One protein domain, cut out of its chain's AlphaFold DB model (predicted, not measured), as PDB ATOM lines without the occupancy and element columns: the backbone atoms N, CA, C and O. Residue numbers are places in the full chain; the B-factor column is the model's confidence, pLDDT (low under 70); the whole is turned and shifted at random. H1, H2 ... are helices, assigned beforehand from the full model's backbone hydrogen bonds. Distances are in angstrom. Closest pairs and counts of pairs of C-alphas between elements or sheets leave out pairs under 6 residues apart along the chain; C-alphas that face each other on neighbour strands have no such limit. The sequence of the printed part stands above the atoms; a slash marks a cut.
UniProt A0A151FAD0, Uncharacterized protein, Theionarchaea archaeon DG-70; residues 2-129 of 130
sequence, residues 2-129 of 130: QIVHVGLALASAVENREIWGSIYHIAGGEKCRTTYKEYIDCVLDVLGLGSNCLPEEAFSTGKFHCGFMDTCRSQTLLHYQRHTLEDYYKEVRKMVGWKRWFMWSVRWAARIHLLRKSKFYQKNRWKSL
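This is residues 2 to 129 of the 130 residues of an uncharacterized protein of Theionarchaea archaeon DG-70 (UniProt A0A151FAD0). Look for a loose, open frame of short helices and long links: at one end H3 meets the longest helix, H1, while H2 and H4 lie side by side nearer the middle. H5 crosses the end of H2, and H6 and H7 make a corner at the other end. The printed part has 128 residues with seven named helices, H1 to H7 in chain order, and no named strand; the class is all helix. It is loose, with a radius of gyration of the C-alphas of 18.9 A, and only just flat, spanning 59 by 38 by 18 A.

Find C-alpha 2 at (138.483, 176.358, 224.886); from there H1, residues 2 to 15, runs 20.9 A to C-alpha 15 at (119.647, 185.511, 225.445). H2 is residues 36 to 47, 16.3 A; H3 72 to 78; H4 85 to 96, 16.7 A; H5 99 to 105; H6 107 to 117, 15.4 A. H7, residues 119 to 127, ends at C-alpha 127, (161.304, 153.866, 205.336).

Start at H1, whose residues 8 to 13 alone touch H3 at a steep tilt of 64 degrees; the closest C-alphas, of Ser 12 and Leu 78, are 5.5 A apart. H1 and H2 are apart. Residues 42 to 47 of H2 touch H4, the same way at a shallow tilt of 32 degrees, closest at the C-alphas of Val 46 and Arg 93, 5.6 A. Residues 46 to 47 of H2 touch H5, about perpendicular at 80 degrees, closest at the C-alphas of Leu 47 and Arg 100, 5.4 A. H5 and H6 meet only through their link. H6 and H7 only just touch, only at the corner, with 3 pairs of C-alphas within 8 A, the closest being Leu 115 and Tyr 121, 6.4 A. Every O i to N i+4 pair is within hydrogen-bond range in H2, H3, H4 and H6, against 8 of 10 in H1, 2 of 3 in H5 and 3 of 5 in H7.

The C-alphas farthest apart, of Arg 17 and Leu 129, are 60.6 A apart. The printed part has no cut. The links H1 to H2 and H2 to H3 are long. Look for pLDDT under 70 at residue 2 and residues 125 to 129.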
ATOM      1  N   GLN A   2     139.598 176.825 225.746       60.53
ATOM      2  CA  GLN A   2     138.483 176.358 224.886       60.53
ATOM      3  C   GLN A   2     137.158 176.165 225.649       60.53
ATOM      4  O   GLN A   2     136.108 176.559 225.159       60.53
ATOM      5  N   ILE A   3     137.210 175.651 226.883       74.06
ATOM      6  CA  ILE A   3     136.018 175.466 227.734       74.06
ATOM      7  C   ILE A   3     135.322 176.804 228.051       74.06
ATOM      8  O   ILE A   3     134.099 176.862 228.091       74.06
ATOM      9  N   VAL A   4     136.084 177.890 228.219       85.62
ATOM     10  CA  VAL A   4     135.533 179.221 228.544       85.62
ATOM     11  C   VAL A   4     134.805 179.815 227.341       85.62
ATOM     12  O   VAL A   4     133.728 180.377 227.493       85.62
ATOM     13  N   HIS A   5     135.366 179.655 226.139       89.12
ATOM     14  CA  HIS A   5     134.738 180.090 224.889       89.12
ATOM     15  C   HIS A   5     133.410 179.370 224.649       89.12
ATOM     16  O   HIS A   5     132.420 180.019 224.338       89.12
ATOM     17  N   VAL A   6     133.372 178.050 224.850       92.50
ATOM     18  CA  VAL A   6     132.132 177.269 224.715       92.50
ATOM     19  C   VAL A   6     131.115 177.665 225.784       92.50
ATOM     20  O   VAL A   6     129.960 177.906 225.456       92.50
ATOM     21  N   GLY A   7     131.536 177.788 227.047       93.19
ATOM     22  CA  GLY A   7     130.646 178.201 228.132       93.19
ATOM     23  C   GLY A   7     130.025 179.576 227.889       93.19
ATOM     24  O   GLY A   7     128.823 179.746 228.061       93.19
ATOM     25  N   LEU A   8     130.821 180.536 227.414       94.50
ATOM     26  CA  LEU A   8     130.333 181.866 227.075       94.50
ATOM     27  C   LEU A   8     129.394 181.846 225.862       94.50
ATOM     28  O   LEU A   8     128.356 182.494 225.902       94.50
ATOM     29  N   ALA A   9     129.716 181.070 224.823       95.19
ATOM     30  CA  ALA A   9     128.836 180.907 223.668       95.19
ATOM     31  C   ALA A   9     127.461 180.363 224.081       95.19
ATOM     32  O   ALA A   9     126.441 180.882 223.641       95.19
ATOM     33  N   LEU A  10     127.439 179.349 224.951       94.69
ATOM     34  CA  LEU A  10     126.204 178.755 225.462       94.69
ATOM     35  C   LEU A  10     125.426 179.722 226.361       94.69
ATOM     36  O   LEU A  10     124.208 179.794 226.244       94.69
ATOM     37  N   ALA A  11     126.105 180.489 227.216       95.06
ATOM     38  CA  ALA A  11     125.453 181.499 228.047       95.06
ATOM     39  C   ALA A  11     124.808 182.606 227.193       95.06
ATOM     40  O   ALA A  11     123.628 182.898 227.357       95.06
ATOM     41  N   SER A  12     125.543 183.162 226.224       94.50
ATOM     42  CA  SER A  12     125.028 184.194 225.312       94.50
ATOM     43  C   SER A  12     123.931 183.677 224.375       94.50
ATOM     44  O   SER A  12     123.058 184.440 223.969       94.50
ATOM     45  N   ALA A  13     123.939 182.384 224.046       94.50
ATOM     46  CA  ALA A  13     122.923 181.757 223.205       94.50
ATOM     47  C   ALA A  13     121.524 181.784 223.835       94.50
ATOM     48  O   ALA A  13     120.541 181.936 223.115       94.50
ATOM     49  N   VAL A  14     121.420 181.682 225.165       93.62
ATOM     50  CA  VAL A  14     120.126 181.718 225.870       93.62
ATOM     51  C   VAL A  14     119.414 183.061 225.673       93.62
ATOM     52  O   VAL A  14     118.187 183.107 225.601       93.62
ATOM     53  N   GLU A  15     120.174 184.147 225.544       91.81
ATOM     54  CA  GLU A  15     119.647 185.511 225.445       91.81
ATOM     55  C   GLU A  15     119.471 185.990 223.995       91.81
ATOM     56  O   GLU A  15     118.748 186.956 223.745       91.81
ATOM     57  N   ASN A  16     120.086 185.315 223.018       92.69
ATOM     58  CA  ASN A  16     120.057 185.733 221.619       92.69
ATOM     59  C   ASN A  16     118.995 184.959 220.817       92.69
ATOM     60  O   ASN A  16     119.126 183.765 220.561       92.69
ATOM     61  N   ARG A  17     117.937 185.644 220.361       92.69
ATOM     62  CA  ARG A  17     116.865 185.001 219.581       92.69
ATOM     63  C   ARG A  17     117.275 184.615 218.154       92.69
ATOM     64  O   ARG A  17     116.659 183.727 217.574       92.69
ATOM     65  N   GLU A  18     118.303 185.244 217.590       93.25
ATOM     66  CA  GLU A  18     118.723 185.038 216.195       93.25
ATOM     67  C   GLU A  18     119.435 183.699 215.961       93.25
ATOM     68  O   GLU A  18     119.623 183.286 214.817       93.25
ATOM     69  N   ILE A  19     119.844 183.015 217.032       93.44
ATOM     70  CA  ILE A  19     120.551 181.733 216.943       93.44
ATOM     71  C   ILE A  19     119.610 180.530 216.797       93.44
ATOM     72  O   ILE A  19     120.049 179.440 216.426       93.44
ATOM     73  N   TRP A  20     118.316 180.693 217.079       92.38
ATOM     74  CA  TRP A  20     117.358 179.593 217.005       92.38
ATOM     75  C   TRP A  20     117.060 179.206 215.553       92.38
ATOM     76  O   TRP A  20     116.915 180.053 214.676       92.38
ATOM     77  N   GLY A  21     116.960 177.899 215.293       93.62
ATOM     78  CA  GLY A  21     116.664 177.368 213.956       93.62
ATOM     79  C   GLY A  21     117.860 177.321 212.997       93.62
ATOM     80  O   GLY A  21     117.678 177.060 211.811       93.62
ATOM     81  N   SER A  22     119.081 177.557 213.481       93.75
ATOM     82  CA  SER A  22     120.319 177.460 212.696       93.75
ATOM     83  C   SER A  22     121.373 176.604 213.407       93.75
ATOM     84  O   SER A  22     121.359 176.458 214.627       93.75
ATOM     85  N   ILE A  23     122.310 176.040 212.638       94.44
ATOM     86  CA  ILE A  23     123.459 175.286 213.158       94.44
ATOM     87  C   ILE A  23     124.702 176.170 213.064       94.44
ATOM     88  O   ILE A  23     124.960 176.782 212.027       94.44
ATOM     89  N   TYR A  24     125.482 176.217 214.144       94.44
ATOM     90  CA  TYR A  24     126.673 177.051 214.252       94.44
ATOM     91  C   TYR A  24     127.879 176.244 214.724       94.44
ATOM     92  O   TYR A  24     127.772 175.413 215.624       94.44
ATOM     93  N   HIS A  25     129.053 176.548 214.172       94.81
ATOM     94  CA  HIS A  25     130.314 176.060 214.718       94.81
ATOM     95  C   HIS A  25     130.780 176.933 215.883       94.81
ATOM     96  O   HIS A  25     130.782 178.165 215.789       94.81
ATOM     97  N   ILE A  26     131.242 176.282 216.951       94.31
ATOM     98  CA  ILE A  26     131.863 176.921 218.112       94.31
ATOM     99  C   ILE A  26     133.322 176.473 218.189       94.31
ATOM    100  O   ILE A  26     133.615 175.306 218.438       94.31
ATOM    101  N   ALA A  27     134.245 177.407 217.966       93.31
ATOM    102  CA  ALA A  27     135.686 177.174 218.039       93.31
ATOM    103  C   ALA A  27     136.418 178.474 218.409       93.31
ATOM    104  O   ALA A  27     135.817 179.541 218.434       93.31
ATOM    105  N   GLY A  28     137.725 178.418 218.671       90.94
ATOM    106  CA  GLY A  28     138.506 179.587 219.110       90.94
ATOM    107  C   GLY A  28     138.840 180.624 218.022       90.94
ATOM    108  O   GLY A  28     139.590 181.559 218.298       90.94
ATOM    109  N   GLY A  29     138.330 180.455 216.797       92.25
ATOM    110  CA  GLY A  29     138.559 181.369 215.675       92.25
ATOM    111  C   GLY A  29     139.998 181.363 215.158       92.25
ATOM    112  O   GLY A  29     140.795 180.477 215.474       92.25
ATOM    113  N   GLU A  30     140.340 182.363 214.346       93.12
ATOM    114  CA  GLU A  30     141.641 182.453 213.663       93.12
ATOM    115  C   GLU A  30     142.816 182.542 214.635       93.12
ATOM    116  O   GLU A  30     143.826 181.867 214.455       93.12
ATOM    117  N   LYS A  31     142.640 183.291 215.729       93.38
ATOM    118  CA  LYS A  31     143.652 183.466 216.783       93.38
ATOM    119  C   LYS A  31     143.921 182.192 217.593       93.38
ATOM    120  O   LYS A  31     144.807 182.196 218.448       93.38
ATOM    121  N   CYS A  32     143.151 181.126 217.363       93.12
ATOM    122  CA  CYS A  32     143.368 179.811 217.962       93.12
ATOM    123  C   CYS A  32     143.734 178.715 216.950       93.12
ATOM    124  O   CYS A  32     143.726 177.536 217.311       93.12
ATOM    125  N   ARG A  33     144.036 179.067 215.694       93.25
ATOM    126  CA  ARG A  33     144.468 178.098 214.679       93.25
ATOM    127  C   ARG A  33     145.947 177.761 214.860       93.25
ATOM    128  O   ARG A  33     146.773 178.641 215.066       93.25
ATOM    129  N   THR A  34     146.265 176.477 214.774       94.19
ATOM    130  CA  THR A  34     147.632 175.948 214.813       94.19
ATOM    131  C   THR A  34     147.641 174.550 214.208       94.19
ATOM    132  O   THR A  34     146.609 173.870 214.187       94.19
ATOM    133  N   THR A  35     148.790 174.108 213.711       92.62
ATOM    134  CA  THR A  35     148.985 172.703 213.358       92.62
ATOM    135  C   THR A  35     149.255 171.864 214.608       92.62
ATOM    136  O   THR A  35     149.723 172.355 215.633       92.62
ATOM    137  N   TYR A  36     149.007 170.553 214.531       91.06
ATOM    138  CA  TYR A  36     149.313 169.659 215.651       91.06
ATOM    139  C   TYR A  36     150.812 169.649 216.000       91.06
ATOM    140  O   TYR A  36     151.164 169.583 217.176       91.06
ATOM    141  N   LYS A  37     151.688 169.761 214.990       91.44
ATOM    142  CA  LYS A  37     153.145 169.845 215.175       91.44
ATOM    143  C   LYS A  37     153.516 171.086 215.982       91.44
ATOM    144  O   LYS A  37     154.147 170.947 217.021       91.44
ATOM    145  N   GLU A  38     153.087 172.265 215.536       93.12
ATOM    146  CA  GLU A  38     153.356 173.536 216.224       93.12
ATOM    147  C   GLU A  38     152.789 173.539 217.643       93.12
ATOM    148  O   GLU A  38     153.488 173.909 218.580       93.12
ATOM    149  N   TYR A  39     151.553 173.066 217.824       93.56
ATOM    150  CA  TYR A  39     150.937 172.973 219.145       93.56
ATOM    151  C   TYR A  39     151.764 172.120 220.109       93.56
ATOM    152  O   TYR A  39     152.063 172.549 221.224       93.56
ATOM    153  N   ILE A  40     152.140 170.909 219.684       93.31
ATOM    154  CA  ILE A  40     152.959 170.015 220.503       93.31
ATOM    155  C   ILE A  40     154.329 170.636 220.758       93.31
ATOM    156  O   ILE A  40     154.806 170.558 221.886       93.31
ATOM    157  N   ASP A  41     154.934 171.288 219.768       94.44
ATOM    158  CA  ASP A  41     156.231 171.936 219.936       94.44
ATOM    159  C   ASP A  41     156.194 173.049 220.988       94.44
ATOM    160  O   ASP A  41     156.982 173.040 221.937       94.44
ATOM    161  N   CYS A  42     155.207 173.945 220.893       94.38
ATOM    162  CA  CYS A  42     154.987 174.997 221.877       94.38
ATOM    163  C   CYS A  42     154.743 174.413 223.273       94.38
ATOM    164  O   CYS A  42     155.343 174.865 224.248       94.38
ATOM    165  N   VAL A  43     153.892 173.388 223.397       93.44
ATOM    166  CA  VAL A  43     153.593 172.765 224.695       93.44
ATOM    167  C   VAL A  43     154.833 172.090 225.291       93.44
ATOM    168  O   VAL A  43     155.099 172.258 226.481       93.44
ATOM    169  N   LEU A  44     155.616 171.356 224.497       93.75
ATOM    170  CA  LEU A  44     156.848 170.711 224.960       93.75
ATOM    171  C   LEU A  44     157.896 171.742 225.395       93.75
ATOM    172  O   LEU A  44     158.543 171.545 226.429       93.75
ATOM    173  N   ASP A  45     158.028 172.857 224.676       93.94
ATOM    174  CA  ASP A  45     158.910 173.948 225.091       93.94
ATOM    175  C   ASP A  45     158.470 174.566 226.424       93.94
ATOM    176  O   ASP A  45     159.277 174.686 227.354       93.94
ATOM    177  N   VAL A  46     157.176 174.883 226.554       93.31
ATOM    178  CA  VAL A  46     156.584 175.435 227.782       93.31
ATOM    179  C   VAL A  46     156.810 174.501 228.975       93.31
ATOM    180  O   VAL A  46     157.136 174.970 230.065       93.31
ATOM    181  N   LEU A  47     156.705 173.185 228.768       92.25
ATOM    182  CA  LEU A  47     156.978 172.172 229.789       92.25
ATOM    183  C   LEU A  47     158.468 172.043 230.144       92.25
ATOM    184  O   LEU A  47     158.777 171.454 231.172       92.25
ATOM    185  N   GLY A  48     159.389 172.589 229.343       91.56
ATOM    186  CA  GLY A  48     160.838 172.513 229.579       91.56
ATOM    187  C   GLY A  48     161.545 171.378 228.846       91.56
ATOM    188  O   GLY A  48     162.728 171.147 229.075       91.56
ATOM    189  N   LEU A  49     160.845 170.684 227.949       90.69
ATOM    190  CA  LEU A  49     161.416 169.626 227.114       90.69
ATOM    191  C   LEU A  49     162.124 170.184 225.867       90.69
ATOM    192  O   LEU A  49     162.948 169.485 225.277       90.69
ATOM    193  N   GLY A  50     161.844 171.448 225.540       89.00
ATOM    194  CA  GLY A  50     162.459 172.222 224.464       89.00
ATOM    195  C   GLY A  50     161.691 172.150 223.145       89.00
ATOM    196  O   GLY A  50     160.980 171.178 222.877       89.00
ATOM    197  N   SER A  51     161.870 173.179 222.321       88.06
ATOM    198  CA  SER A  51     161.424 173.195 220.925       88.06
ATOM    199  C   SER A  51     162.172 172.161 220.080       88.06
ATOM    200  O   SER A  51     163.315 171.796 220.362       88.06
ATOM    201  N   ASN A  52     161.526 171.680 219.026       87.81
ATOM    202  CA  ASN A  52     161.959 170.602 218.140       87.81
ATOM    203  C   ASN A  52     162.322 169.303 218.885       87.81
ATOM    204  O   ASN A  52     163.212 168.533 218.494       87.81
ATOM    205  N   CYS A  53     161.620 169.034 219.989       88.50
ATOM    206  CA  CYS A  53     161.814 167.817 220.774       88.50
ATOM    207  C   CYS A  53     161.415 166.553 219.991       88.50
ATOM    208  O   CYS A  53     162.000 165.489 220.197       88.50
ATOM    209  N   LEU A  54     160.475 166.661 219.049       91.19
ATOM    210  CA  LEU A  54     160.055 165.567 218.175       91.19
ATOM    211  C   LEU A  54     160.406 165.897 216.716       91.19
ATOM    212  O   LEU A  54     160.145 167.017 216.281       91.19
ATOM    213  N   PRO A  55     160.992 164.955 215.955       90.00
ATOM    214  CA  PRO A  55     161.322 165.167 214.555       90.00
ATOM    215  C   PRO A  55     160.074 164.982 213.672       90.00
ATOM    216  O   PRO A  55     159.044 164.484 214.137       90.00
ATOM    217  N   GLU A  56     160.143 165.375 212.401       87.31
ATOM    218  CA  GLU A  56     158.969 165.387 211.513       87.31
ATOM    219  C   GLU A  56     158.360 164.001 211.297       87.31
ATOM    220  O   GLU A  56     157.141 163.858 211.243       87.31
ATOM    221  N   GLU A  57     159.189 162.959 211.283       87.94
ATOM    222  CA  GLU A  57     158.767 161.573 211.081       87.94
ATOM    223  C   GLU A  57     157.879 161.066 212.220       87.94
ATOM    224  O   GLU A  57     157.174 160.065 212.055       87.94
ATOM    225  N   ALA A  58     157.899 161.739 213.377       87.69
ATOM    226  CA  ALA A  58     157.025 161.428 214.498       87.69
ATOM    227  C   ALA A  58     155.574 161.868 214.276       87.69
ATOM    228  O   ALA A  58     154.694 161.413 215.017       87.69
ATOM    229  N   PHE A  59     155.320 162.704 213.268       89.38
ATOM    230  CA  PHE A  59     154.003 163.213 212.923       89.38
ATOM    231  C   PHE A  59     153.431 162.485 211.701       89.38
ATOM    232  O   PHE A  59     154.144 161.950 210.853       89.38
ATOM    233  N   SER A  60     152.102 162.426 211.630       85.69
ATOM    234  CA  SER A  60     151.413 161.856 210.474       85.69
ATOM    235  C   SER A  60     151.377 162.862 209.329       85.69
ATOM    236  O   SER A  60     151.097 164.035 209.554       85.69
ATOM    237  N   THR A  61     151.571 162.384 208.103       82.44
ATOM    238  CA  THR A  61     151.320 163.143 206.866       82.44
ATOM    239  C   THR A  61     149.912 162.901 206.305       82.44
ATOM    240  O   THR A  61     149.565 163.417 205.246       82.44
ATOM    241  N   GLY A  62     149.102 162.081 206.987       79.50
ATOM    242  CA  GLY A  62     147.750 161.712 206.571       79.50
ATOM    243  C   GLY A  62     146.660 162.653 207.091       79.50
ATOM    244  O   GLY A  62     146.922 163.640 207.776       79.50
ATOM    245  N   LYS A  63     145.400 162.316 206.786       78.69
ATOM    246  CA  LYS A  63     144.230 163.088 207.231       78.69
ATOM    247  C   LYS A  63     144.119 163.084 208.757       78.69
ATOM    248  O   LYS A  63     144.167 162.026 209.387       78.69
ATOM    249  N   PHE A  64     143.919 164.265 209.332       81.62
ATOM    250  CA  PHE A  64     143.624 164.457 210.748       81.62
ATOM    251  C   PHE A  64     142.128 164.728 210.939       81.62
ATOM    252  O   PHE A  64     141.484 165.297 210.062       81.62
ATOM    253  N   HIS A  65     141.566 164.289 212.065       83.12
ATOM    254  CA  HIS A  65     140.127 164.397 212.323       83.12
ATOM    255  C   HIS A  65     139.702 165.807 212.758       83.12
ATOM    256  O   HIS A  65     138.529 166.149 212.643       83.12
ATOM    257  N   CYS A  66     140.638 166.632 213.240       85.12
ATOM    258  CA  CYS A  66     140.366 168.032 213.549       85.12
ATOM    259  C   CYS A  66     140.654 168.921 212.337       85.12
ATOM    260  O   CYS A  66     141.602 168.684 211.588       85.12
ATOM    261  N   GLY A  67     139.884 169.999 212.215       88.88
ATOM    262  CA  GLY A  67     140.070 171.021 211.196       88.88
ATOM    263  C   GLY A  67     139.725 172.407 211.721       88.88
ATOM    264  O   GLY A  67     139.159 172.566 212.806       88.88
ATOM    265  N   PHE A  68     140.081 173.419 210.939       92.31
ATOM    266  CA  PHE A  68     139.669 174.787 211.213       92.31
ATOM    267  C   PHE A  68     138.194 174.961 210.863       92.31
ATOM    268  O   PHE A  68     137.739 174.504 209.819       92.31
ATOM    269  N   MET A  69     137.459 175.631 211.743       92.00
ATOM    270  CA  MET A  69     136.046 175.926 211.540       92.00
ATOM    271  C   MET A  69     135.872 177.392 211.146       92.00
ATOM    272  O   MET A  69     136.638 178.258 211.588       92.00
ATOM    273  N   ASP A  70     134.857 177.659 210.328       94.62
ATOM    274  CA  ASP A  70     134.324 179.007 210.157       94.62
ATOM    275  C   ASP A  70     133.399 179.329 211.332       94.62
ATOM    276  O   ASP A  70     132.428 178.619 211.596       94.62
ATOM    277  N   THR A  71     133.744 180.392 212.049       95.81
ATOM    278  CA  THR A  71     133.043 180.878 213.237       95.81
ATOM    279  C   THR A  71     132.585 182.324 213.089       95.81
ATOM    280  O   THR A  71     132.179 182.913 214.084       95.81
ATOM    281  N   CYS A  72     132.666 182.932 211.900       95.69
ATOM    282  CA  CYS A  72     132.350 184.353 211.718       95.69
ATOM    283  C   CYS A  72     130.936 184.673 212.207       95.69
ATOM    284  O   CYS A  72     130.749 185.529 213.069       95.69
ATOM    285  N   ARG A  73     129.940 183.909 211.744       95.06
ATOM    286  CA  ARG A  73     128.537 184.127 212.116       95.06
ATOM    287  C   ARG A  73     128.278 183.883 213.606       95.06
ATOM    288  O   ARG A  73     127.586 184.671 214.240       95.06
ATOM    289  N   SER A  74     128.842 182.814 214.176       96.12
ATOM    290  CA  SER A  74     128.647 182.503 215.598       96.12
ATOM    291  C   SER A  74     129.328 183.528 216.497       96.12
ATOM    292  O   SER A  74     128.760 183.927 217.506       96.12
ATOM    293  N   GLN A  75     130.511 184.010 216.117       96.50
ATOM    294  CA  GLN A  75     131.223 185.035 216.867       96.50
ATOM    295  C   GLN A  75     130.519 186.395 216.814       96.50
ATOM    296  O   GLN A  75     130.475 187.072 217.839       96.50
ATOM    297  N   THR A  76     129.947 186.781 215.669       96.12
ATOM    298  CA  THR A  76     129.154 188.016 215.548       96.12
ATOM    299  C   THR A  76     127.926 188.001 216.453       96.12
ATOM    300  O   THR A  76     127.595 189.031 217.020       96.12
ATOM    301  N   LEU A  77     127.267 186.849 216.612       95.94
ATOM    302  CA  LEU A  77     126.044 186.737 217.416       95.94
ATOM    303  C   LEU A  77     126.310 186.527 218.912       95.94
ATOM    304  O   LEU A  77     125.517 186.956 219.747       95.94
ATOM    305  N   LEU A  78     127.390 185.822 219.260       96.06
ATOM    306  CA  LEU A  78     127.615 185.320 220.621       96.06
ATOM    307  C   LEU A  78     128.832 185.941 221.322       96.06
ATOM    308  O   LEU A  78     128.999 185.750 222.521       96.06
ATOM    309  N   HIS A  79     129.704 186.656 220.604       95.19
ATOM    310  CA  HIS A  79     130.851 187.395 221.160       95.19
ATOM    311  C   HIS A  79     131.717 186.601 222.167       95.19
ATOM    312  O   HIS A  79     132.186 187.126 223.186       95.19
ATOM    313  N   TYR A  80     131.950 185.318 221.876       95.06
ATOM    314  CA  TYR A  80     132.511 184.356 222.826       95.06
ATOM    315  C   TYR A  80     134.035 184.169 222.723       95.06
ATOM    316  O   TYR A  80     134.689 183.779 223.695       95.06
ATOM    317  N   GLN A  81     134.632 184.466 221.567       95.12
ATOM    318  CA  GLN A  81     136.073 184.349 221.323       95.12
ATOM    319  C   GLN A  81     136.840 185.515 221.960       95.12
ATOM    320  O   GLN A  81     137.169 186.504 221.306       95.12
ATOM    321  N   ARG A  82     137.125 185.404 223.261       93.25
ATOM    322  CA  ARG A  82     137.798 186.457 224.054       93.25
ATOM    323  C   ARG A  82     139.288 186.231 224.312       93.25
ATOM    324  O   ARG A  82     139.944 187.100 224.870       93.25
ATOM    325  N   HIS A  83     139.820 185.074 223.930       92.75
ATOM    326  CA  HIS A  83     141.209 184.697 224.208       92.75
ATOM    327  C   HIS A  83     141.873 184.093 222.974       92.75
ATOM    328  O   HIS A  83     141.193 183.574 222.090       92.75
ATOM    329  N   THR A  84     143.197 184.143 222.943       93.94
ATOM    330  CA  THR A  84     144.043 183.653 221.850       93.94
ATOM    331  C   THR A  84     144.840 182.432 222.283       93.94
ATOM    332  O   THR A  84     145.071 182.247 223.475       93.94
ATOM    333  N   LEU A  85     145.314 181.610 221.341       93.31
ATOM    334  CA  LEU A  85     146.164 180.457 221.669       93.31
ATOM    335  C   LEU A  85     147.396 180.839 222.505       93.31
ATOM    336  O   LEU A  85     147.796 180.091 223.394       93.31
ATOM    337  N   GLU A  86     147.936 182.034 222.282       93.00
ATOM    338  CA  GLU A  86     149.054 182.563 223.058       93.00
ATOM    339  C   GLU A  86     148.682 182.818 224.527       93.00
ATOM    340  O   GLU A  86     149.477 182.549 225.426       93.00
ATOM    341  N   ASP A  87     147.457 183.273 224.805       94.00
ATOM    342  CA  ASP A  87     146.978 183.422 226.183       94.00
ATOM    343  C   ASP A  87     146.924 182.065 226.889       94.00
ATOM    344  O   ASP A  87     147.330 181.948 228.045       94.00
ATOM    345  N   TYR A  88     146.517 181.007 226.179       91.62
ATOM    346  CA  TYR A  88     146.584 179.645 226.708       91.62
ATOM    347  C   TYR A  88     148.025 179.241 227.034       91.62
ATOM    348  O   TYR A  88     148.273 178.743 228.131       91.62
ATOM    349  N   TYR A  89     148.984 179.490 226.140       92.81
ATOM    350  CA  TYR A  89     150.388 179.168 226.407       92.81
ATOM    351  C   TYR A  89     150.959 179.945 227.592       92.81
ATOM    352  O   TYR A  89     151.692 179.365 228.398       92.81
ATOM    353  N   LYS A  90     150.590 181.219 227.761       93.25
ATOM    354  CA  LYS A  90     150.966 182.016 228.937       93.25
ATOM    355  C   LYS A  90     150.430 181.405 230.226       93.25
ATOM    356  O   LYS A  90     151.183 181.280 231.190       93.25
ATOM    357  N   GLU A  91     149.168 180.988 230.246       92.12
ATOM    358  CA  GLU A  91     148.569 180.352 231.422       92.12
ATOM    359  C   GLU A  91     149.222 179.003 231.739       92.12
ATOM    360  O   GLU A  91     149.600 178.755 232.884       92.12
ATOM    361  N   VAL A  92     149.470 178.161 230.732       91.56
ATOM    362  CA  VAL A  92     150.202 176.899 230.933       91.56
ATOM    363  C   VAL A  92     151.613 177.171 231.461       91.56
ATOM    364  O   VAL A  92     152.054 176.518 232.405       91.56
ATOM    365  N   ARG A  93     152.314 178.176 230.925       92.88
ATOM    366  CA  ARG A  93     153.654 178.560 231.392       92.88
ATOM    367  C   ARG A  93     153.650 178.990 232.857       92.88
ATOM    368  O   ARG A  93     154.546 178.587 233.596       92.88
ATOM    369  N   LYS A  94     152.640 179.751 233.291       93.62
ATOM    370  CA  LYS A  94     152.458 180.112 234.707       93.62
ATOM    371  C   LYS A  94     152.240 178.876 235.584       93.62
ATOM    372  O   LYS A  94     152.856 178.782 236.639       93.62
ATOM    373  N   MET A  95     151.422 177.917 235.139       91.69
ATOM    374  CA  MET A  95     151.157 176.677 235.887       91.69
ATOM    375  C   MET A  95     152.399 175.787 236.029       91.69
ATOM    376  O   MET A  95     152.603 175.165 237.073       91.69
ATOM    377  N   VAL A  96     153.230 175.709 234.986       92.94
ATOM    378  CA  VAL A  96     154.496 174.962 235.025       92.94
ATOM    379  C   VAL A  96     155.492 175.668 235.946       92.94
ATOM    380  O   VAL A  96     156.085 175.035 236.825       92.94
ATOM    381  N   GLY A  97     155.663 176.981 235.765       91.81
ATOM    382  CA  GLY A  97     156.558 177.811 236.566       91.81
ATOM    383  C   GLY A  97     157.961 177.208 236.687       91.81
ATOM    384  O   GLY A  97     158.562 176.759 235.709       91.81
ATOM    385  N   TRP A  98     158.473 177.147 237.915       91.38
ATOM    386  CA  TRP A  98     159.799 176.605 238.222       91.38
ATOM    387  C   TRP A  98     159.983 175.109 237.903       91.38
ATOM    388  O   TRP A  98     161.113 174.670 237.696       91.38
ATOM    389  N   LYS A  99     158.898 174.324 237.777       90.19
ATOM    390  CA  LYS A  99     158.975 172.886 237.444       90.19
ATOM    391  C   LYS A  99     159.597 172.644 236.066       90.19
ATOM    392  O   LYS A  99     160.121 171.560 235.816       90.19
ATOM    393  N   ARG A 100     159.594 173.662 235.194       91.25
ATOM    394  CA  ARG A 100     160.251 173.642 233.880       91.25
ATOM    395  C   ARG A 100     161.724 173.229 233.982       91.25
ATOM    396  O   ARG A 100     162.202 172.466 233.150       91.25
ATOM    397  N   TRP A 101     162.427 173.687 235.018       89.12
ATOM    398  CA  TRP A 101     163.844 173.374 235.225       89.12
ATOM    399  C   TRP A 101     164.071 171.901 235.562       89.12
ATOM    400  O   TRP A 101     165.000 171.285 235.050       89.12
ATOM    401  N   PHE A 102     163.182 171.304 236.358       90.25
ATOM    402  CA  PHE A 102     163.227 169.868 236.635       90.25
ATOM    403  C   PHE A 102     162.951 169.045 235.370       90.25
ATOM    404  O   PHE A 102     163.666 168.088 235.064       90.25
ATOM    405  N   MET A 103     161.954 169.461 234.586       89.06
ATOM    406  CA  MET A 103     161.608 168.825 233.312       89.06
ATOM    407  C   MET A 103     162.751 168.880 232.293       89.06
ATOM    408  O   MET A 103     162.970 167.919 231.552       89.06
ATOM    409  N   TRP A 104     163.525 169.965 232.294       88.81
ATOM    410  CA  TRP A 104     164.695 170.108 231.436       88.81
ATOM    411  C   TRP A 104     165.756 169.033 231.697       88.81
ATOM    412  O   TRP A 104     166.400 168.580 230.750       88.81
ATOM    413  N   SER A 105     165.914 168.565 232.935       89.06
ATOM    414  CA  SER A 105     166.865 167.494 233.271       89.06
ATOM    415  C   SER A 105     166.425 166.126 232.738       89.06
ATOM    416  O   SER A 105     167.253 165.334 232.298       89.06
ATOM    417  N   VAL A 106     165.117 165.855 232.696       90.88
ATOM    418  CA  VAL A 106     164.563 164.576 232.207       90.88
ATOM    419  C   VAL A 106     164.239 164.581 230.708       90.88
ATOM    420  O   VAL A 106     163.699 163.599 230.186       90.88
ATOM    421  N   ARG A 107     164.586 165.656 229.981       90.69
ATOM    422  CA  ARG A 107     164.141 165.878 228.593       90.69
ATOM    423  C   ARG A 107     164.483 164.737 227.639       90.69
ATOM    424  O   ARG A 107     163.670 164.367 226.798       90.69
ATOM    425  N   TRP A 108     165.671 164.153 227.780       89.19
ATOM    426  CA  TRP A 108     166.138 163.085 226.898       89.19
ATOM    427  C   TRP A 108     165.349 161.787 227.109       89.19
ATOM    428  O   TRP A 108     164.883 161.179 226.143       89.19
ATOM    429  N   ALA A 109     165.109 161.413 228.369       91.31
ATOM    430  CA  ALA A 109     164.289 160.254 228.709       91.31
ATOM    431  C   ALA A 109     162.838 160.440 228.232       91.31
ATOM    432  O   ALA A 109     162.264 159.537 227.618       91.31
ATOM    433  N   ALA A 110     162.272 161.633 228.441       90.00
ATOM    434  CA  ALA A 110     160.939 161.984 227.966       90.00
ATOM    435  C   ALA A 110     160.841 161.910 226.433       90.00
ATOM    436  O   ALA A 110     159.918 161.282 225.913       90.00
ATOM    437  N   ARG A 111     161.822 162.461 225.702       90.88
ATOM    438  CA  ARG A 111     161.893 162.384 224.234       90.88
ATOM    439  C   ARG A 111     161.884 160.937 223.748       90.88
ATOM    440  O   ARG A 111     161.077 160.589 222.891       90.88
ATOM    441  N   ILE A 112     162.730 160.074 224.312       88.81
ATOM    442  CA  ILE A 112     162.774 158.653 223.933       88.81
ATOM    443  C   ILE A 112     161.430 157.975 224.205       88.81
ATOM    444  O   ILE A 112     160.934 157.231 223.359       88.81
ATOM    445  N   HIS A 113     160.824 158.238 225.363       90.12
ATOM    446  CA  HIS A 113     159.527 157.669 225.713       90.12
ATOM    447  C   HIS A 113     158.421 158.102 224.736       90.12
ATOM    448  O   HIS A 113     157.648 157.264 224.269       90.12
ATOM    449  N   LEU A 114     158.373 159.391 224.382       89.56
ATOM    450  CA  LEU A 114     157.411 159.939 223.422       89.56
ATOM    451  C   LEU A 114     157.602 159.340 222.021       89.56
ATOM    452  O   LEU A 114     156.632 158.896 221.407       89.56
ATOM    453  N   LEU A 115     158.846 159.243 221.542       88.38
ATOM    454  CA  LEU A 115     159.158 158.654 220.235       88.38
ATOM    455  C   LEU A 115     158.798 157.170 220.160       88.38
ATOM    456  O   LEU A 115     158.273 156.717 219.146       88.38
ATOM    457  N   ARG A 116     159.014 156.413 221.242       85.44
ATOM    458  CA  ARG A 116     158.598 155.005 221.319       85.44
ATOM    459  C   ARG A 116     157.082 154.843 221.232       85.44
ATOM    460  O   ARG A 116     156.630 153.842 220.690       85.44
ATOM    461  N   LYS A 117     156.299 155.808 221.724       85.44
ATOM    462  CA  LYS A 117     154.831 155.789 221.629       85.44
ATOM    463  C   LYS A 117     154.298 156.232 220.267       85.44
ATOM    464  O   LYS A 117     153.195 155.827 219.898       85.44
ATOM    465  N   SER A 118     155.046 157.035 219.510       83.50
ATOM    466  CA  SER A 118     154.616 157.435 218.169       83.50
ATOM    467  C   SER A 118     154.695 156.248 217.203       83.50
ATOM    468  O   SER A 118     155.767 155.854 216.739       83.50
ATOM    469  N   LYS A 119     153.528 155.695 216.851       80.56
ATOM    470  CA  LYS A 119     153.398 154.661 215.807       80.56
ATOM    471  C   LYS A 119     153.940 155.149 214.456       80.56
ATOM    472  O   LYS A 119     154.494 154.360 213.696       80.56
ATOM    473  N   PHE A 120     153.797 156.444 214.165       80.06
ATOM    474  CA  PHE A 120     154.284 157.054 212.927       80.06
ATOM    475  C   PHE A 120     155.807 157.129 212.893       80.06
ATOM    476  O   PHE A 120     156.387 156.766 211.876       80.06
ATOM    477  N   TYR A 121     156.450 157.457 214.019       79.56
ATOM    478  CA  TYR A 121     157.909 157.461 214.106       79.56
ATOM    479  C   TYR A 121     158.498 156.083 213.791       79.56
ATOM    480  O   TYR A 121     159.408 155.967 212.976       79.56
ATOM    481  N   GLN A 122     157.941 155.018 214.377       78.62
ATOM    482  CA  GLN A 122     158.408 153.653 214.116       78.62
ATOM    483  C   GLN A 122     158.240 153.255 212.641       78.62
ATOM    484  O   GLN A 122     159.145 152.671 212.049       78.62
ATOM    485  N   LYS A 123     157.101 153.612 212.037       77.44
ATOM    486  CA  LYS A 123     156.780 153.292 210.639       77.44
ATOM    487  C   LYS A 123     157.617 154.091 209.633       77.44
ATOM    488  O   LYS A 123     158.049 153.536 208.627       77.44
ATOM    489  N   ASN A 124     157.833 155.378 209.885       75.81
ATOM    490  CA  ASN A 124     158.532 156.279 208.969       75.81
ATOM    491  C   ASN A 124     160.056 156.145 209.081       75.81
ATOM    492  O   ASN A 124     160.731 156.205 208.061       75.81
ATOM    493  N   ARG A 125     160.594 155.855 210.275       66.50
ATOM    494  CA  ARG A 125     162.029 155.575 210.467       66.50
ATOM    495  C   ARG A 125     162.492 154.319 209.724       66.50
ATOM    496  O   ARG A 125     163.642 154.235 209.326       66.50
ATOM    497  N   TRP A 126     161.610 153.334 209.547       56.25
ATOM    498  CA  TRP A 126     161.914 152.149 208.739       56.25
ATOM    499  C   TRP A 126     162.066 152.497 207.252       56.25
ATOM    500  O   TRP A 126     162.941 151.962 206.587       56.25
ATOM    501  N   LYS A 127     161.256 153.430 206.740       58.06
ATOM    502  CA  LYS A 127     161.304 153.866 205.336       58.06
ATOM    503  C   LYS A 127     162.492 154.764 204.991       58.06
ATOM    504  O   LYS A 127     162.773 154.909 203.817       58.06
ATOM    505  N   SER A 128     163.130 155.399 205.972       57.00
ATOM    506  CA  SER A 128     164.315 156.238 205.753       57.00
ATOM    507  C   SER A 128     165.640 155.474 205.870       57.00
ATOM    508  O   SER A 128     166.695 156.056 205.639       57.00
ATOM    509  N   LEU A 129     165.592 154.194 206.258       54.62
ATOM    510  CA  LEU A 129     166.747 153.291 206.370       54.62
ATOM    511  C   LEU A 129     166.820 152.265 205.222       54.62
ATOM    512  O   LEU A 129     167.748 151.458 205.199       54.62
TER     513      LEU A 129